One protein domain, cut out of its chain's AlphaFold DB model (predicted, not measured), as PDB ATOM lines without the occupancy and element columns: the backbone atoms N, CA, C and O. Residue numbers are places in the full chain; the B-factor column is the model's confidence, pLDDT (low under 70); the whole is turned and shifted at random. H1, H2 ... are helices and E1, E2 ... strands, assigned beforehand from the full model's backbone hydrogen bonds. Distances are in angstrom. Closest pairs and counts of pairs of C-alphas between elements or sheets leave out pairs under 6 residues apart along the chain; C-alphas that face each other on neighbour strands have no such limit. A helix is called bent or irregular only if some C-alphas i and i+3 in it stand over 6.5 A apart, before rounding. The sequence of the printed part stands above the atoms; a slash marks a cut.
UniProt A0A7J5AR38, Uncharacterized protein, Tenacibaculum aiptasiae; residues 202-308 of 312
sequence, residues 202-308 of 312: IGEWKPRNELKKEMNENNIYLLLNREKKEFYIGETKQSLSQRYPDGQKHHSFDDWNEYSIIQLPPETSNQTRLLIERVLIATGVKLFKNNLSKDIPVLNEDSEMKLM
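This is residues 202 to 308 of the 312 residues of an uncharacterized protein of Tenacibaculum aiptasiae (UniProt A0A7J5AR38). One long helix, H3, runs along edge strand E2 over one face of a small three-stranded sheet. Short helices H1 and H2 touch each other and only graze the sheet, while the final stretch folds back to pair with E2 through residues 306 to 307. The 107 printed residues hold, in order, H1 E1 E2 H2 E3 H3; the sheet, E2 - E1 - E3, is antiparallel. The class is mixed, with under half of the residues in named elements; the whole is compact, with a radius of gyration of the C-alphas of 14.0 A, and spans 37 by 30 by 24 A.

Find C-alpha 208 at (30.852, 45.862, 99.780), where H1 runs to 213; it is irregular, C-alphas 209 and 212 being 7.2 A apart. E1 is residues 219 to 225, 19.3 A; E2 is 230 to 236, 20.0 A; H2 is 240 to 243; E3 is 258 to 263, 16.4 A. H3, residues 270 to 287, runs 25.7 A to C-alpha 287 at (29.530, 70.694, 101.994).

E1 and E2 form a hairpin, with N 221 and O 234 2.8 A apart. Beside E1, look at E3: N 222 and O 260 are 2.8 A apart. H3 has a height over the sheet of 9.2 A; its closest C-alphas to E2 are Glu 277 and Gly 234, 6.2 A. E2, H2 and E3 make a split strand-helix-strand unit, E1 between its two strands, with a right-handed crossover. H1 and H2 touch, their closest C-alphas, Leu 211 and Ser 241, 5.6 A apart; both are apart from H3. In H3 every O i to N i+4 pair is within hydrogen-bond range; H1 has 0 of 2, but 2 of 3 O i to N i+3 pairs; H2 is too short for an i+4 pair.

The C-alphas farthest apart, Glu 267 and Glu 301, are 40.0 A apart. The printed part has no cut, and the link from H2 to E3, 14 residues, is long. The pLDDT is under 70 at residues 247, 249, 251 to 252, 266 to 268 and 300 to 303.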
ATOM      1  N   ILE A 202      17.044  55.840  94.482       85.81
ATOM      2  CA  ILE A 202      18.099  55.954  95.483       85.81
ATOM      3  C   ILE A 202      18.122  54.648  96.268       85.81
ATOM      4  O   ILE A 202      17.165  54.318  96.965       85.81
ATOM      5  N   GLY A 203      19.205  53.894  96.122       87.25
ATOM      6  CA  GLY A 203      19.450  52.680  96.885       87.25
ATOM      7  C   GLY A 203      19.923  52.987  98.303       87.25
ATOM      8  O   GLY A 203      20.627  53.970  98.551       87.25
ATOM      9  N   GLU A 204      19.577  52.111  99.238       93.25
ATOM     10  CA  GLU A 204      20.139  52.134 100.589       93.25
ATOM     11  C   GLU A 204      21.654  51.865 100.571       93.25
ATOM     12  O   GLU A 204      22.210  51.366  99.587       93.25
ATOM     13  N   TRP A 205      22.328  52.192 101.674       94.94
ATOM     14  CA  TRP A 205      23.721  51.803 101.877       94.94
ATOM     15  C   TRP A 205      23.821  50.286 102.039       94.94
ATOM     16  O   TRP A 205      23.184  49.706 102.915       94.94
ATOM     17  N   LYS A 206      24.646  49.654 101.206       95.88
ATOM     18  CA  LYS A 206      24.915  48.217 101.213       95.88
ATOM     19  C   LYS A 206      26.390  47.950 101.521       95.88
ATOM     20  O   LYS A 206      27.256  48.722 101.099       95.88
ATOM     21  N   PRO A 207      26.716  46.845 102.205       95.00
ATOM     22  CA  PRO A 207      28.100  46.452 102.435       95.00
ATOM     23  C   PRO A 207      28.766  45.964 101.137       95.00
ATOM     24  O   PRO A 207      28.139  45.344 100.279       95.00
ATOM     25  N   ARG A 208      30.074  46.201 100.990       91.50
ATOM     26  CA  ARG A 208      30.852  45.862  99.780       91.50
ATOM     27  C   ARG A 208      30.797  44.382  99.391       91.50
ATOM     28  O   ARG A 208      30.879  44.059  98.211       91.50
ATOM     29  N   ASN A 209      30.638  43.474 100.350       91.00
ATOM     30  CA  ASN A 209      30.495  42.039 100.075       91.00
ATOM     31  C   ASN A 209      29.226  41.702  99.260       91.00
ATOM     32  O   ASN A 209      29.183  40.666  98.597       91.00
ATOM     33  N   GLU A 210      28.220  42.577  99.254       92.69
ATOM     34  CA  GLU A 210      27.009  42.435  98.445       92.69
ATOM     35  C   GLU A 210      27.153  42.990  97.029       92.69
ATOM     36  O   GLU A 210      26.241  42.822  96.223       92.69
ATOM     37  N   LEU A 211      28.292  43.603  96.685       90.75
ATOM     38  CA  LEU A 211      28.515  44.221  95.378       90.75
ATOM     39  C   LEU A 211      28.221  43.261  94.218       90.75
ATOM     40  O   LEU A 211      27.639  43.664  93.221       90.75
ATOM     41  N   LYS A 212      28.539  41.968  94.365       88.19
ATOM     42  CA  LYS A 212      28.277  40.939  93.340       88.19
ATOM     43  C   LYS A 212      26.805  40.786  92.961       88.19
ATOM     44  O   LYS A 212      26.515  40.279  91.884       88.19
ATOM     45  N   LYS A 213      25.889  41.162  93.856       88.50
ATOM     46  CA  LYS A 213      24.441  41.110  93.624       88.50
ATOM     47  C   LYS A 213      23.916  42.391  92.973       88.50
ATOM     48  O   LYS A 213      22.746  42.436  92.607       88.50
ATOM     49  N   GLU A 214      24.751  43.422  92.845       88.44
ATOM     50  CA  GLU A 214      24.374  44.691  92.240       88.44
ATOM     51  C   GLU A 214      24.446  44.593  90.714       88.44
ATOM     52  O   GLU A 214      25.528  44.544  90.120       88.44
ATOM     53  N   MET A 215      23.265  44.543  90.102       87.56
ATOM     54  CA  MET A 215      23.070  44.367  88.663       87.56
ATOM     55  C   MET A 215      22.545  45.636  87.989       87.56
ATOM     56  O   MET A 215      22.452  45.662  86.764       87.56
ATOM     57  N   ASN A 216      22.204  46.678  88.754       85.62
ATOM     58  CA  ASN A 216      21.706  47.916  88.173       85.62
ATOM     59  C   ASN A 216      22.800  48.578  87.344       85.62
ATOM     60  O   ASN A 216      23.945  48.667  87.781       85.62
ATOM     61  N   GLU A 217      22.440  49.052  86.157       88.25
ATOM     62  CA  GLU A 217      23.306  49.771  85.224       88.25
ATOM     63  C   GLU A 217      22.937  51.257  85.197       88.25
ATOM     64  O   GLU A 217      21.878  51.648  85.684       88.25
ATOM     65  N   ASN A 218      23.787  52.076  84.573       87.31
ATOM     66  CA  ASN A 218      23.543  53.505  84.393       87.31
ATOM     67  C   ASN A 218      23.343  54.242  85.732       87.31
ATOM     68  O   ASN A 218      22.299  54.828  86.012       87.31
ATOM     69  N   ASN A 219      24.379  54.213  86.566       92.88
ATOM     70  CA  ASN A 219      24.313  54.693  87.941       92.88
ATOM     71  C   ASN A 219      25.224  55.895  88.173       92.88
ATOM     72  O   ASN A 219      26.327  55.974  87.623       92.88
ATOM     73  N   ILE A 220      24.809  56.751  89.103       96.12
ATOM     74  CA  ILE A 220      25.759  57.437  89.978       96.12
ATOM     75  C   ILE A 220      25.974  56.536  91.192       96.12
ATOM     76  O   ILE A 220      25.013  56.025  91.758       96.12
ATOM     77  N   TYR A 221      27.215  56.317  91.600       95.12
ATOM     78  CA  TYR A 221      27.539  55.529  92.781       95.12
ATOM     79  C   TYR A 221      28.210  56.389  93.845       95.12
ATOM     80  O   TYR A 221      28.967  57.313  93.543       95.12
ATOM     81  N   LEU A 222      27.942  56.049  95.101       95.62
ATOM     82  CA  LEU A 222      28.600  56.589  96.275       95.62
ATOM     83  C   LEU A 222      29.344  55.447  96.958       95.62
ATOM     84  O   LEU A 222      28.755  54.403  97.222       95.62
ATOM     85  N   LEU A 223      30.625  55.644  97.246       95.06
ATOM     86  CA  LEU A 223      31.446  54.714  98.021       95.06
ATOM     87  C   LEU A 223      31.746  55.355  99.366       95.06
ATOM     88  O   LEU A 223      32.054  56.544  99.408       95.06
ATOM     89  N   LEU A 224      31.689  54.582 100.441       94.75
ATOM     90  CA  LEU A 224      31.905  55.059 101.801       94.75
ATOM     91  C   LEU A 224      32.895  54.145 102.523       94.75
ATOM     92  O   LEU A 224      32.789  52.919 102.477       94.75
ATOM     93  N   ASN A 225      33.846  54.763 103.213       94.19
ATOM     94  CA  ASN A 225      34.559  54.176 104.330       94.19
ATOM     95  C   ASN A 225      34.050  54.855 105.604       94.19
ATOM     96  O   ASN A 225      34.422  55.989 105.915       94.19
ATOM     97  N   ARG A 226      33.173  54.162 106.332       90.69
ATOM     98  CA  ARG A 226      32.505  54.735 107.506       90.69
ATOM     99  C   ARG A 226      33.454  54.957 108.688       90.69
ATOM    100  O   ARG A 226      33.263  55.908 109.436       90.69
ATOM    101  N   GLU A 227      34.495  54.134 108.824       90.88
ATOM    102  CA  GLU A 227      35.500  54.256 109.893       90.88
ATOM    103  C   GLU A 227      36.413  55.464 109.675       90.88
ATOM    104  O   GLU A 227      36.675  56.227 110.601       90.88
ATOM    105  N   LYS A 228      36.862  55.665 108.432       91.44
ATOM    106  CA  LYS A 228      37.703  56.807 108.048       91.44
ATOM    107  C   LYS A 228      36.911  58.079 107.776       91.44
ATOM    108  O   LYS A 228      37.519  59.128 107.584       91.44
ATOM    109  N   LYS A 229      35.576  57.987 107.759       91.50
ATOM    110  CA  LYS A 229      34.660  59.080 107.411       91.50
ATOM    111  C   LYS A 229      34.969  59.660 106.027       91.50
ATOM    112  O   LYS A 229      34.951  60.864 105.800       91.50
ATOM    113  N   GLU A 230      35.268  58.785 105.078       93.12
ATOM    114  CA  GLU A 230      35.660  59.150 103.717       93.12
ATOM    115  C   GLU A 230      34.625  58.643 102.725       93.12
ATOM    116  O   GLU A 230      34.160  57.511 102.834       93.12
ATOM    117  N   PHE A 231      34.267  59.457 101.738       93.56
ATOM    118  CA  PHE A 231      33.353  59.033 100.687       93.56
ATOM    119  C   PHE A 231      33.760  59.554  99.309       93.56
ATOM    120  O   PHE A 231      34.487  60.541  99.174       93.56
ATOM    121  N   TYR A 232      33.288  58.873  98.274       94.38
ATOM    122  CA  TYR A 232      33.604  59.140  96.875       94.38
ATOM    123  C   TYR A 232      32.332  59.062  96.034       94.38
ATOM    124  O   TYR A 232      31.503  58.182  96.258       94.38
ATOM    125  N   ILE A 233      32.194  59.950  95.051       95.38
ATOM    126  CA  ILE A 233      31.078  59.961  94.096       95.38
ATOM    127  C   ILE A 233      31.620  59.616  92.713       95.38
ATOM    128  O   ILE A 233      32.615  60.197  92.294       95.38
ATOM    129  N   GLY A 234      30.984  58.709  91.980       94.19
ATOM    130  CA  GLY A 234      31.354  58.457  90.590       94.19
ATOM    131  C   GLY A 234      30.182  58.064  89.710       94.19
ATOM    132  O   GLY A 234      29.069  57.878  90.194       94.19
ATOM    133  N   GLU A 235      30.437  57.908  88.415       94.31
ATOM    134  CA  GLU A 235      29.454  57.400  87.459       94.31
ATOM    135  C   GLU A 235      29.894  56.116  86.760       94.31
ATOM    136  O   GLU A 235      31.082  55.843  86.579       94.31
ATOM    137  N   THR A 236      28.917  55.314  86.349       93.12
ATOM    138  CA  THR A 236      29.158  54.190  85.450       93.12
ATOM    139  C   THR A 236      27.951  53.934  84.558       93.12
ATOM    140  O   THR A 236      26.803  53.951  85.005       93.12
ATOM    141  N   LYS A 237      28.209  53.641  83.277       90.25
ATOM    142  CA  LYS A 237      27.189  53.085  82.376       90.25
ATOM    143  C   LYS A 237      26.870  51.628  82.721       90.25
ATOM    144  O   LYS A 237      25.723  51.226  82.621       90.25
ATOM    145  N   GLN A 238      27.890  50.862  83.090       92.62
ATOM    146  CA  GLN A 238      27.798  49.456  83.488       92.62
ATOM    147  C   GLN A 238      27.360  49.325  84.949       92.62
ATOM    148  O   GLN A 238      27.286  50.331  85.660       92.62
ATOM    149  N   SER A 239      27.131  48.103  85.429       91.50
ATOM    150  CA  SER A 239      26.888  47.884  86.853       91.50
ATOM    151  C   SER A 239      28.106  48.239  87.707       91.50
ATOM    152  O   SER A 239      29.252  48.199  87.249       91.50
ATOM    153  N   LEU A 240      27.879  48.580  88.981       91.62
ATOM    154  CA  LEU A 240      28.988  48.888  89.892       91.62
ATOM    155  C   LEU A 240      29.908  47.671  90.095       91.62
ATOM    156  O   LEU A 240      31.121  47.831  90.205       91.62
ATOM    157  N   SER A 241      29.342  46.461  90.067       90.44
ATOM    158  CA  SER A 241      30.081  45.194  90.115       90.44
ATOM    159  C   SER A 241      31.006  44.980  88.917       90.44
ATOM    160  O   SER A 241      32.106  44.459  89.081       90.44
ATOM    161  N   GLN A 242      30.603  45.419  87.723       90.12
ATOM    162  CA  GLN A 242      31.454  45.387  86.529       90.12
ATOM    163  C   GLN A 242      32.521  46.483  86.551       90.12
ATOM    164  O   GLN A 242      33.626  46.272  86.058       90.12
ATOM    165  N   ARG A 243      32.213  47.643  87.145       88.44
ATOM    166  CA  ARG A 243      33.172  48.743  87.320       88.44
ATOM    167  C   ARG A 243      34.271  48.411  88.338       88.44
ATOM    168  O   ARG A 243      35.411  48.814  88.128       88.44
ATOM    169  N   TYR A 244      33.935  47.683  89.404       87.94
ATOM    170  CA  TYR A 244      34.862  47.235  90.453       87.94
ATOM    171  C   TYR A 244      34.873  45.699  90.566       87.94
ATOM    172  O   TYR A 244      34.335  45.151  91.532       87.94
ATOM    173  N   PRO A 245      35.472  44.987  89.596       81.62
ATOM    174  CA  PRO A 245      35.546  43.532  89.625       81.62
ATOM    175  C   PRO A 245      36.475  43.031  90.741       81.62
ATOM    176  O   PRO A 245      37.481  43.659  91.081       81.62
ATOM    177  N   ASP A 246      36.154  41.857  91.286       77.38
ATOM    178  CA  ASP A 246      36.943  41.203  92.330       77.38
ATOM    179  C   ASP A 246      38.426  41.073  91.947       77.38
ATOM    180  O   ASP A 246      38.775  40.599  90.865       77.38
ATOM    181  N   GLY A 247      39.311  41.437  92.879       68.69
ATOM    182  CA  GLY A 247      40.755  41.244  92.738       68.69
ATOM    183  C   GLY A 247      41.481  42.294  91.893       68.69
ATOM    184  O   GLY A 247      42.704  42.224  91.787       68.69
ATOM    185  N   GLN A 248      40.777  43.287  91.336       71.00
ATOM    186  CA  GLN A 248      41.408  44.421  90.658       71.00
ATOM    187  C   GLN A 248      41.507  45.633  91.590       71.00
ATOM    188  O   GLN A 248      40.529  46.026  92.223       71.00
ATOM    189  N   LYS A 249      42.702  46.234  91.664       67.62
ATOM    190  CA  LYS A 249      42.886  47.552  92.282       67.62
ATOM    191  C   LYS A 249      42.429  48.624  91.307       67.62
ATOM    192  O   LYS A 249      42.894  48.635  90.164       67.62
ATOM    193  N   HIS A 250      41.555  49.516  91.753       71.38
ATOM    194  CA  HIS A 250      41.097  50.636  90.947       71.38
ATOM    195  C   HIS A 250      41.875  51.906  91.320       71.38
ATOM    196  O   HIS A 250      42.562  52.014  92.334       71.38
ATOM    197  N   HIS A 251      41.804  52.899  90.448       60.38
ATOM    198  CA  HIS A 251      42.524  54.155  90.590       60.38
ATOM    199  C   HIS A 251      41.617  55.157  91.313       60.38
ATOM    200  O   HIS A 251      40.799  55.770  90.641       60.38
ATOM    201  N   SER A 252      41.703  55.253  92.651       63.38
ATOM    202  CA  SER A 252      41.568  56.502  93.452       63.38
ATOM    203  C   SER A 252      41.066  56.300  94.890       63.38
ATOM    204  O   SER A 252      41.446  57.079  95.759       63.38
ATOM    205  N   PHE A 253      40.226  55.296  95.162       80.38
ATOM    206  CA  PHE A 253      39.626  55.052  96.483       80.38
ATOM    207  C   PHE A 253      39.222  53.576  96.588       80.38
ATOM    208  O   PHE A 253      38.169  53.187  96.092       80.38
ATOM    209  N   ASP A 254      40.091  52.741  97.167       82.12
ATOM    210  CA  ASP A 254      39.961  51.271  97.161       82.12
ATOM    211  C   ASP A 254      39.611  50.679  98.536       82.12
ATOM    212  O   ASP A 254      39.295  49.495  98.636       82.12
ATOM    213  N   ASP A 255      39.658  51.475  99.602       87.38
ATOM    214  CA  ASP A 255      39.474  51.066 100.996       87.38
ATOM    215  C   ASP A 255      38.049  51.292 101.527       87.38
ATOM    216  O   ASP A 255      37.814  51.218 102.730       87.38
ATOM    217  N   TRP A 256      37.084  51.545 100.647       91.81
ATOM    218  CA  TRP A 256      35.667  51.626 100.994       91.81
ATOM    219  C   TRP A 256      35.085  50.261 101.379       91.81
ATOM    220  O   TRP A 256      35.485  49.211 100.855       91.81
ATOM    221  N   ASN A 257      34.111  50.291 102.288       92.94
ATOM    222  CA  ASN A 257      33.428  49.119 102.833       92.94
ATOM    223  C   ASN A 257      31.908  49.139 102.608       92.94
ATOM    224  O   ASN A 257      31.265  48.097 102.739       92.94
ATOM    225  N   GLU A 258      31.349  50.276 102.198       95.25
ATOM    226  CA  GLU A 258      29.932  50.453 101.897       95.25
ATOM    227  C   GLU A 258      29.740  51.178 100.561       95.25
ATOM    228  O   GLU A 258      30.591  51.962 100.133       95.25
ATOM    229  N   TYR A 259      28.609  50.933  99.905       95.56
ATOM    230  CA  TYR A 259      28.211  51.640  98.694       95.56
ATOM    231  C   TYR A 259      26.712  51.943  98.681       95.56
ATOM    232  O   TYR A 259      25.916  51.230  99.283       95.56
ATOM    233  N   SER A 260      26.324  52.987  97.963       95.88
ATOM    234  CA  SER A 260      24.942  53.266  97.574       95.88
ATOM    235  C   SER A 260      24.936  53.625  96.092       95.88
ATOM    236  O   SER A 260      25.918  54.150  95.561       95.88
ATOM    237  N   ILE A 261      23.847  53.306  95.402       94.94
ATOM    238  CA  ILE A 261      23.666  53.653  93.996       94.94
ATOM    239  C   ILE A 261      22.449  54.547  93.836       94.94
ATOM    240  O   ILE A 261      21.414  54.354  94.466       94.94
ATOM    241  N   ILE A 262      22.585  55.520  92.953       93.19
ATOM    242  CA  ILE A 262      21.501  56.316  92.414       93.19
ATOM    243  C   ILE A 262      21.332  55.838  90.972       93.19
ATOM    244  O   ILE A 262      22.105  56.217  90.086       93.19
ATOM    245  N   GLN A 263      20.364  54.952  90.751       89.00
ATOM    246  CA  GLN A 263      20.071  54.417  89.428       89.00
ATOM    247  C   GLN A 263      19.361  55.488  88.606       89.00
ATOM    248  O   GLN A 263      18.331  56.024  89.022       89.00
ATOM    249  N   LEU A 264      19.927  55.815  87.447       84.56
ATOM    250  CA  LEU A 264      19.347  56.780  86.524       84.56
ATOM    251  C   LEU A 264      18.463  56.063  85.493       84.56
ATOM    252  O   LEU A 264      18.715  54.894  85.175       84.56
ATOM    253  N   PRO A 265      17.476  56.759  84.901       77.56
ATOM    254  CA  PRO A 265      16.645  56.187  83.845       77.56
ATOM    255  C   PRO A 265      17.516  55.645  82.701       77.56
ATOM    256  O   PRO A 265      18.427  56.377  82.296       77.56
ATOM    257  N   PRO A 266      17.289  54.422  82.179       68.56
ATOM    258  CA  PRO A 266      18.168  53.756  81.202       68.56
ATOM    259  C   PRO A 266      18.549  54.602  79.976       68.56
ATOM    260  O   PRO A 266      19.632  54.453  79.413       68.56
ATOM    261  N   GLU A 267      17.668  55.515  79.576       65.06
ATOM    262  CA  GLU A 267      17.824  56.483  78.490       65.06
ATOM    263  C   GLU A 267      18.798  57.638  78.787       65.06
ATOM    264  O   GLU A 267      19.117  58.426  77.894       65.06
ATOM    265  N   THR A 268      19.298  57.756  80.021       68.88
ATOM    266  CA  THR A 268      20.214  58.831  80.411       68.88
ATOM    267  C   THR A 268      21.518  58.730  79.624       68.88
ATOM    268  O   THR A 268      22.276  57.760  79.722       68.88
ATOM    269  N   SER A 269      21.803  59.772  78.841       72.44
ATOM    270  CA  SER A 269      23.016  59.830  78.027       72.44
ATOM    271  C   SER A 269      24.282  59.850  78.896       72.44
ATOM    272  O   SER A 269      24.273  60.320  80.035       72.44
ATOM    273  N   ASN A 270      25.413  59.415  78.331       77.00
ATOM    274  CA  ASN A 270      26.710  59.502  79.011       77.00
ATOM    275  C   ASN A 270      27.054  60.944  79.426       77.00
ATOM    276  O   ASN A 270      27.585  61.159  80.509       77.00
ATOM    277  N   GLN A 271      26.738  61.930  78.579       72.69
ATOM    278  CA  GLN A 271      27.007  63.341  78.869       72.69
ATOM    279  C   GLN A 271      26.150  63.848  80.029       72.69
ATOM    280  O   GLN A 271      26.654  64.536  80.911       72.69
ATOM    281  N   THR A 272      24.870  63.472  80.053       72.25
ATOM    282  CA  THR A 272      23.941  63.832  81.129       72.25
ATOM    283  C   THR A 272      24.364  63.195  82.449       72.25
ATOM    284  O   THR A 272      24.421  63.883  83.462       72.25
ATOM    285  N   ARG A 273      24.733  61.910  82.442       89.12
ATOM    286  CA  ARG A 273      25.210  61.203  83.637       89.12
ATOM    287  C   ARG A 273      26.496  61.823  84.198       89.12
ATOM    288  O   ARG A 273      26.567  62.089  85.394       89.12
ATOM    289  N   LEU A 274      27.451  62.159  83.330       87.62
ATOM    290  CA  LEU A 274      28.672  62.883  83.702       87.62
ATOM    291  C   LEU A 274      28.372  64.286  84.258       87.62
ATOM    292  O   LEU A 274      29.020  64.751  85.192       87.62
ATOM    293  N   LEU A 275      27.388  64.989  83.692       81.12
ATOM    294  CA  LEU A 275      26.967  66.294  84.201       81.12
ATOM    295  C   LEU A 275      26.373  66.173  85.611       81.12
ATOM    296  O   LEU A 275      26.727  66.967  86.479       81.12
ATOM    297  N   ILE A 276      25.524  65.170  85.849       87.31
ATOM    298  CA  ILE A 276      24.940  64.891  87.169       87.31
ATOM    299  C   ILE A 276      26.045  64.584  88.189       87.31
ATOM    300  O   ILE A 276      26.063  65.187  89.260       87.31
ATOM    301  N   GLU A 277      27.002  63.716  87.845       94.12
ATOM    302  CA  GLU A 277      28.171  63.426  88.686       94.12
ATOM    303  C   GLU A 277      28.918  64.715  89.063       94.12
ATOM    304  O   GLU A 277      29.157  64.983  90.241       94.12
ATOM    305  N   ARG A 278      29.229  65.567  88.079       91.56
ATOM    306  CA  ARG A 278      29.934  66.840  88.304       91.56
ATOM    307  C   ARG A 278      29.165  67.784  89.220       91.56
ATOM    308  O   ARG A 278      29.784  68.435  90.060       91.56
ATOM    309  N   VAL A 279      27.841  67.856  89.084       90.44
ATOM    310  CA  VAL A 279      26.984  68.660  89.970       90.44
ATOM    311  C   VAL A 279      27.039  68.129  91.404       90.44
ATOM    312  O   VAL A 279      27.195  68.914  92.341       90.44
ATOM    313  N   LEU A 280      26.973  66.808  91.589       93.50
ATOM    314  CA  LEU A 280      27.040  66.179  92.909       93.50
ATOM    315  C   LEU A 280      28.417  66.353  93.563       93.50
ATOM    316  O   LEU A 280      28.487  66.710  94.737       93.50
ATOM    317  N   ILE A 281      29.506  66.203  92.804       92.94
ATOM    318  CA  ILE A 281      30.869  66.479  93.278       92.94
ATOM    319  C   ILE A 281      31.010  67.955  93.659       92.94
ATOM    320  O   ILE A 281      31.475  68.257  94.755       92.94
ATOM    321  N   ALA A 282      30.585  68.885  92.799       91.38
ATOM    322  CA  ALA A 282      30.672  70.320  93.078       91.38
ATOM    323  C   ALA A 282      29.883  70.710  94.338       91.38
ATOM    324  O   ALA A 282      30.355  71.516  95.141       91.38
ATOM    325  N   THR A 283      28.717  70.094  94.542       89.44
ATOM    326  CA  THR A 283      27.919  70.252  95.763       89.44
ATOM    327  C   THR A 283      28.666  69.685  96.971       89.44
ATOM    328  O   THR A 283      28.830  70.376  97.976       89.44
ATOM    329  N   GLY A 284      29.206  68.468  96.862       89.94
ATOM    330  CA  GLY A 284      29.996  67.834  97.916       89.94
ATOM    331  C   GLY A 284      31.225  68.653  98.321       89.94
ATOM    332  O   GLY A 284      31.518  68.761  99.506       89.94
ATOM    333  N   VAL A 285      31.889  69.316  97.371       90.88
ATOM    334  CA  VAL A 285      33.026  70.217  97.628       90.88
ATOM    335  C   VAL A 285      32.646  71.415  98.502       90.88
ATOM    336  O   VAL A 285      33.477  71.910  99.260       90.88
ATOM    337  N   LYS A 286      31.404  71.897  98.410       89.31
ATOM    338  CA  LYS A 286      30.905  72.995  99.252       89.31
ATOM    339  C   LYS A 286      30.452  72.520 100.629       89.31
ATOM    340  O   LYS A 286      30.449  73.310 101.568       89.31
ATOM    341  N   LEU A 287      30.072  71.252 100.756       88.94
ATOM    342  CA  LEU A 287      29.530  70.694 101.994       88.94
ATOM    343  C   LEU A 287      30.596  70.029 102.869       88.94
ATOM    344  O   LEU A 287      30.562  70.216 104.078       88.94
ATOM    345  N   PHE A 288      31.551  69.307 102.282       90.12
ATOM    346  CA  PHE A 288      32.480  68.429 102.997       90.12
ATOM    347  C   PHE A 288      33.940  68.807 102.771       90.12
ATOM    348  O   PHE A 288      34.306  69.377 101.737       90.12
ATOM    349  N   LYS A 289      34.807  68.421 103.715       89.31
ATOM    350  CA  LYS A 289      36.259  68.565 103.564       89.31
ATOM    351  C   LYS A 289      36.723  67.825 102.313       89.31
ATOM    352  O   LYS A 289      36.288  66.709 102.055       89.31
ATOM    353  N   ASN A 290      37.587  68.437 101.514       89.94
ATOM    354  CA  ASN A 290      38.005  67.872 100.232       89.94
ATOM    355  C   ASN A 290      39.359  68.437  99.784       89.94
ATOM    356  O   ASN A 290      39.854  69.406 100.353       89.94
ATOM    357  N   ASN A 291      39.936  67.831  98.743       86.00
ATOM    358  CA  ASN A 291      41.195  68.273  98.126       86.00
ATOM    359  C   ASN A 291      40.983  69.053  96.809       86.00
ATOM    360  O   ASN A 291      41.947  69.384  96.117       86.00
ATOM    361  N   LEU A 292      39.730  69.308  96.418       86.62
ATOM    362  CA  LEU A 292      39.369  69.902  95.127       86.62
ATOM    363  C   LEU A 292      39.300  71.431  95.187       86.62
ATOM    364  O   LEU A 292      39.654  72.102  94.211       86.62
ATOM    365  N   SER A 293      38.865  71.974  96.324       84.81
ATOM    366  CA  SER A 293      38.754  73.407  96.588       84.81
ATOM    367  C   SER A 293      39.535  73.812  97.836       84.81
ATOM    368  O   SER A 293      39.797  73.002  98.719       84.81
ATOM    369  N   LYS A 294      39.907  75.094  97.885       83.31
ATOM    370  CA  LYS A 294      40.462  75.751  99.076       83.31
ATOM    371  C   LYS A 294      39.378  76.407  99.937       83.31
ATOM    372  O   LYS A 294      39.697  76.918 101.006       83.31
ATOM    373  N   ASP A 295      38.134  76.432  99.458       83.75
ATOM    374  CA  ASP A 295      37.007  76.993 100.200       83.75
ATOM    375  C   ASP A 295      36.754  76.191 101.477       83.75
ATOM    376  O   ASP A 295      36.886  74.966 101.491       83.75
ATOM    377  N   ILE A 296      36.341  76.888 102.536       82.44
ATOM    378  CA  ILE A 296      35.924  76.256 103.787       82.44
ATOM    379  C   ILE A 296      34.533  75.633 103.557       82.44
ATOM    380  O   ILE A 296      33.604  76.368 103.209       82.44
ATOM    381  N   PRO A 297      34.367  74.308 103.713       85.06
ATOM    382  CA  PRO A 297      33.076  73.655 103.534       85.06
ATOM    383  C   PRO A 297      32.111  73.962 104.683       85.06
ATOM    384  O   PRO A 297      32.532  74.198 105.813       85.06
ATOM    385  N   VAL A 298      30.806  73.900 104.405       84.44
ATOM    386  CA  VAL A 298      29.751  74.239 105.378       84.44
ATOM    387  C   VAL A 298      29.721  73.279 106.573       84.44
ATOM    388  O   VAL A 298      29.513  73.723 107.695       84.44
ATOM    389  N   LEU A 299      29.948  71.977 106.367       80.00
ATOM    390  CA  LEU A 299      29.820  70.952 107.417       80.00
ATOM    391  C   LEU A 299      31.159  70.608 108.099       80.00
ATOM    392  O   LEU A 299      31.291  69.543 108.704       80.00
ATOM    393  N   ASN A 300      32.175  71.464 107.960       61.81
ATOM    394  CA  ASN A 300      33.569  71.132 108.277       61.81
ATOM    395  C   ASN A 300      33.866  70.941 109.779       61.81
ATOM    396  O   ASN A 300      34.835  70.260 110.097       61.81
ATOM    397  N   GLU A 301      33.071  71.511 110.689       58.44
ATOM    398  CA  GLU A 301      33.360  71.457 112.136       58.44
ATOM    399  C   GLU A 301      32.678  70.283 112.858       58.44
ATOM    400  O   GLU A 301      33.285  69.705 113.754       58.44
ATOM    401  N   ASP A 302      31.497  69.842 112.406       59.25
ATOM    402  CA  ASP A 302      30.712  68.813 113.113       59.25
ATOM    403  C   ASP A 302      30.683  67.438 112.421       59.25
ATOM    404  O   ASP A 302      30.400  66.426 113.063       59.25
ATOM    405  N   SER A 303      30.934  67.359 111.105       63.62
ATOM    406  CA  SER A 303      30.658  66.118 110.357       63.62
ATOM    407  C   SER A 303      31.839  65.150 110.245       63.62
ATOM    408  O   SER A 303      31.612  63.979 109.954       63.62
ATOM    409  N   GLU A 304      33.086  65.596 110.453       79.56
ATOM    410  CA  GLU A 304      34.338  64.839 110.214       79.56
ATOM    411  C   GLU A 304      34.433  64.107 108.846       79.56
ATOM    412  O   GLU A 304      35.402  63.394 108.589       79.56
ATOM    413  N   MET A 305      33.468  64.296 107.937       88.50
ATOM    414  CA  MET A 305      33.356  63.582 106.666       88.50
ATOM    415  C   MET A 305      34.166  64.266 105.562       88.50
ATOM    416  O   MET A 305      34.144  65.494 105.409       88.50
ATOM    417  N   LYS A 306      34.843  63.462 104.737       91.00
ATOM    418  CA  LYS A 306      35.736  63.925 103.671       91.00
ATOM    419  C   LYS A 306      35.372  63.341 102.305       91.00
ATOM    420  O   LYS A 306      35.272  62.128 102.140       91.00
ATOM    421  N   LEU A 307      35.235  64.215 101.309       92.50
ATOM    422  CA  LEU A 307      35.062  63.856  99.902       92.50
ATOM    423  C   LEU A 307      36.430  63.571  99.259       92.50
ATOM    424  O   LEU A 307      37.316  64.431  99.253       92.50
ATOM    425  N   MET A 308      36.574  62.380  98.680       93.50
ATOM    426  CA  MET A 308      37.844  61.841  98.172       93.50
ATOM    427  C   MET A 308      38.023  61.945  96.653       93.50
ATOM    428  O   MET A 308      39.042  61.505  96.122       93.50
TER     429      MET A 308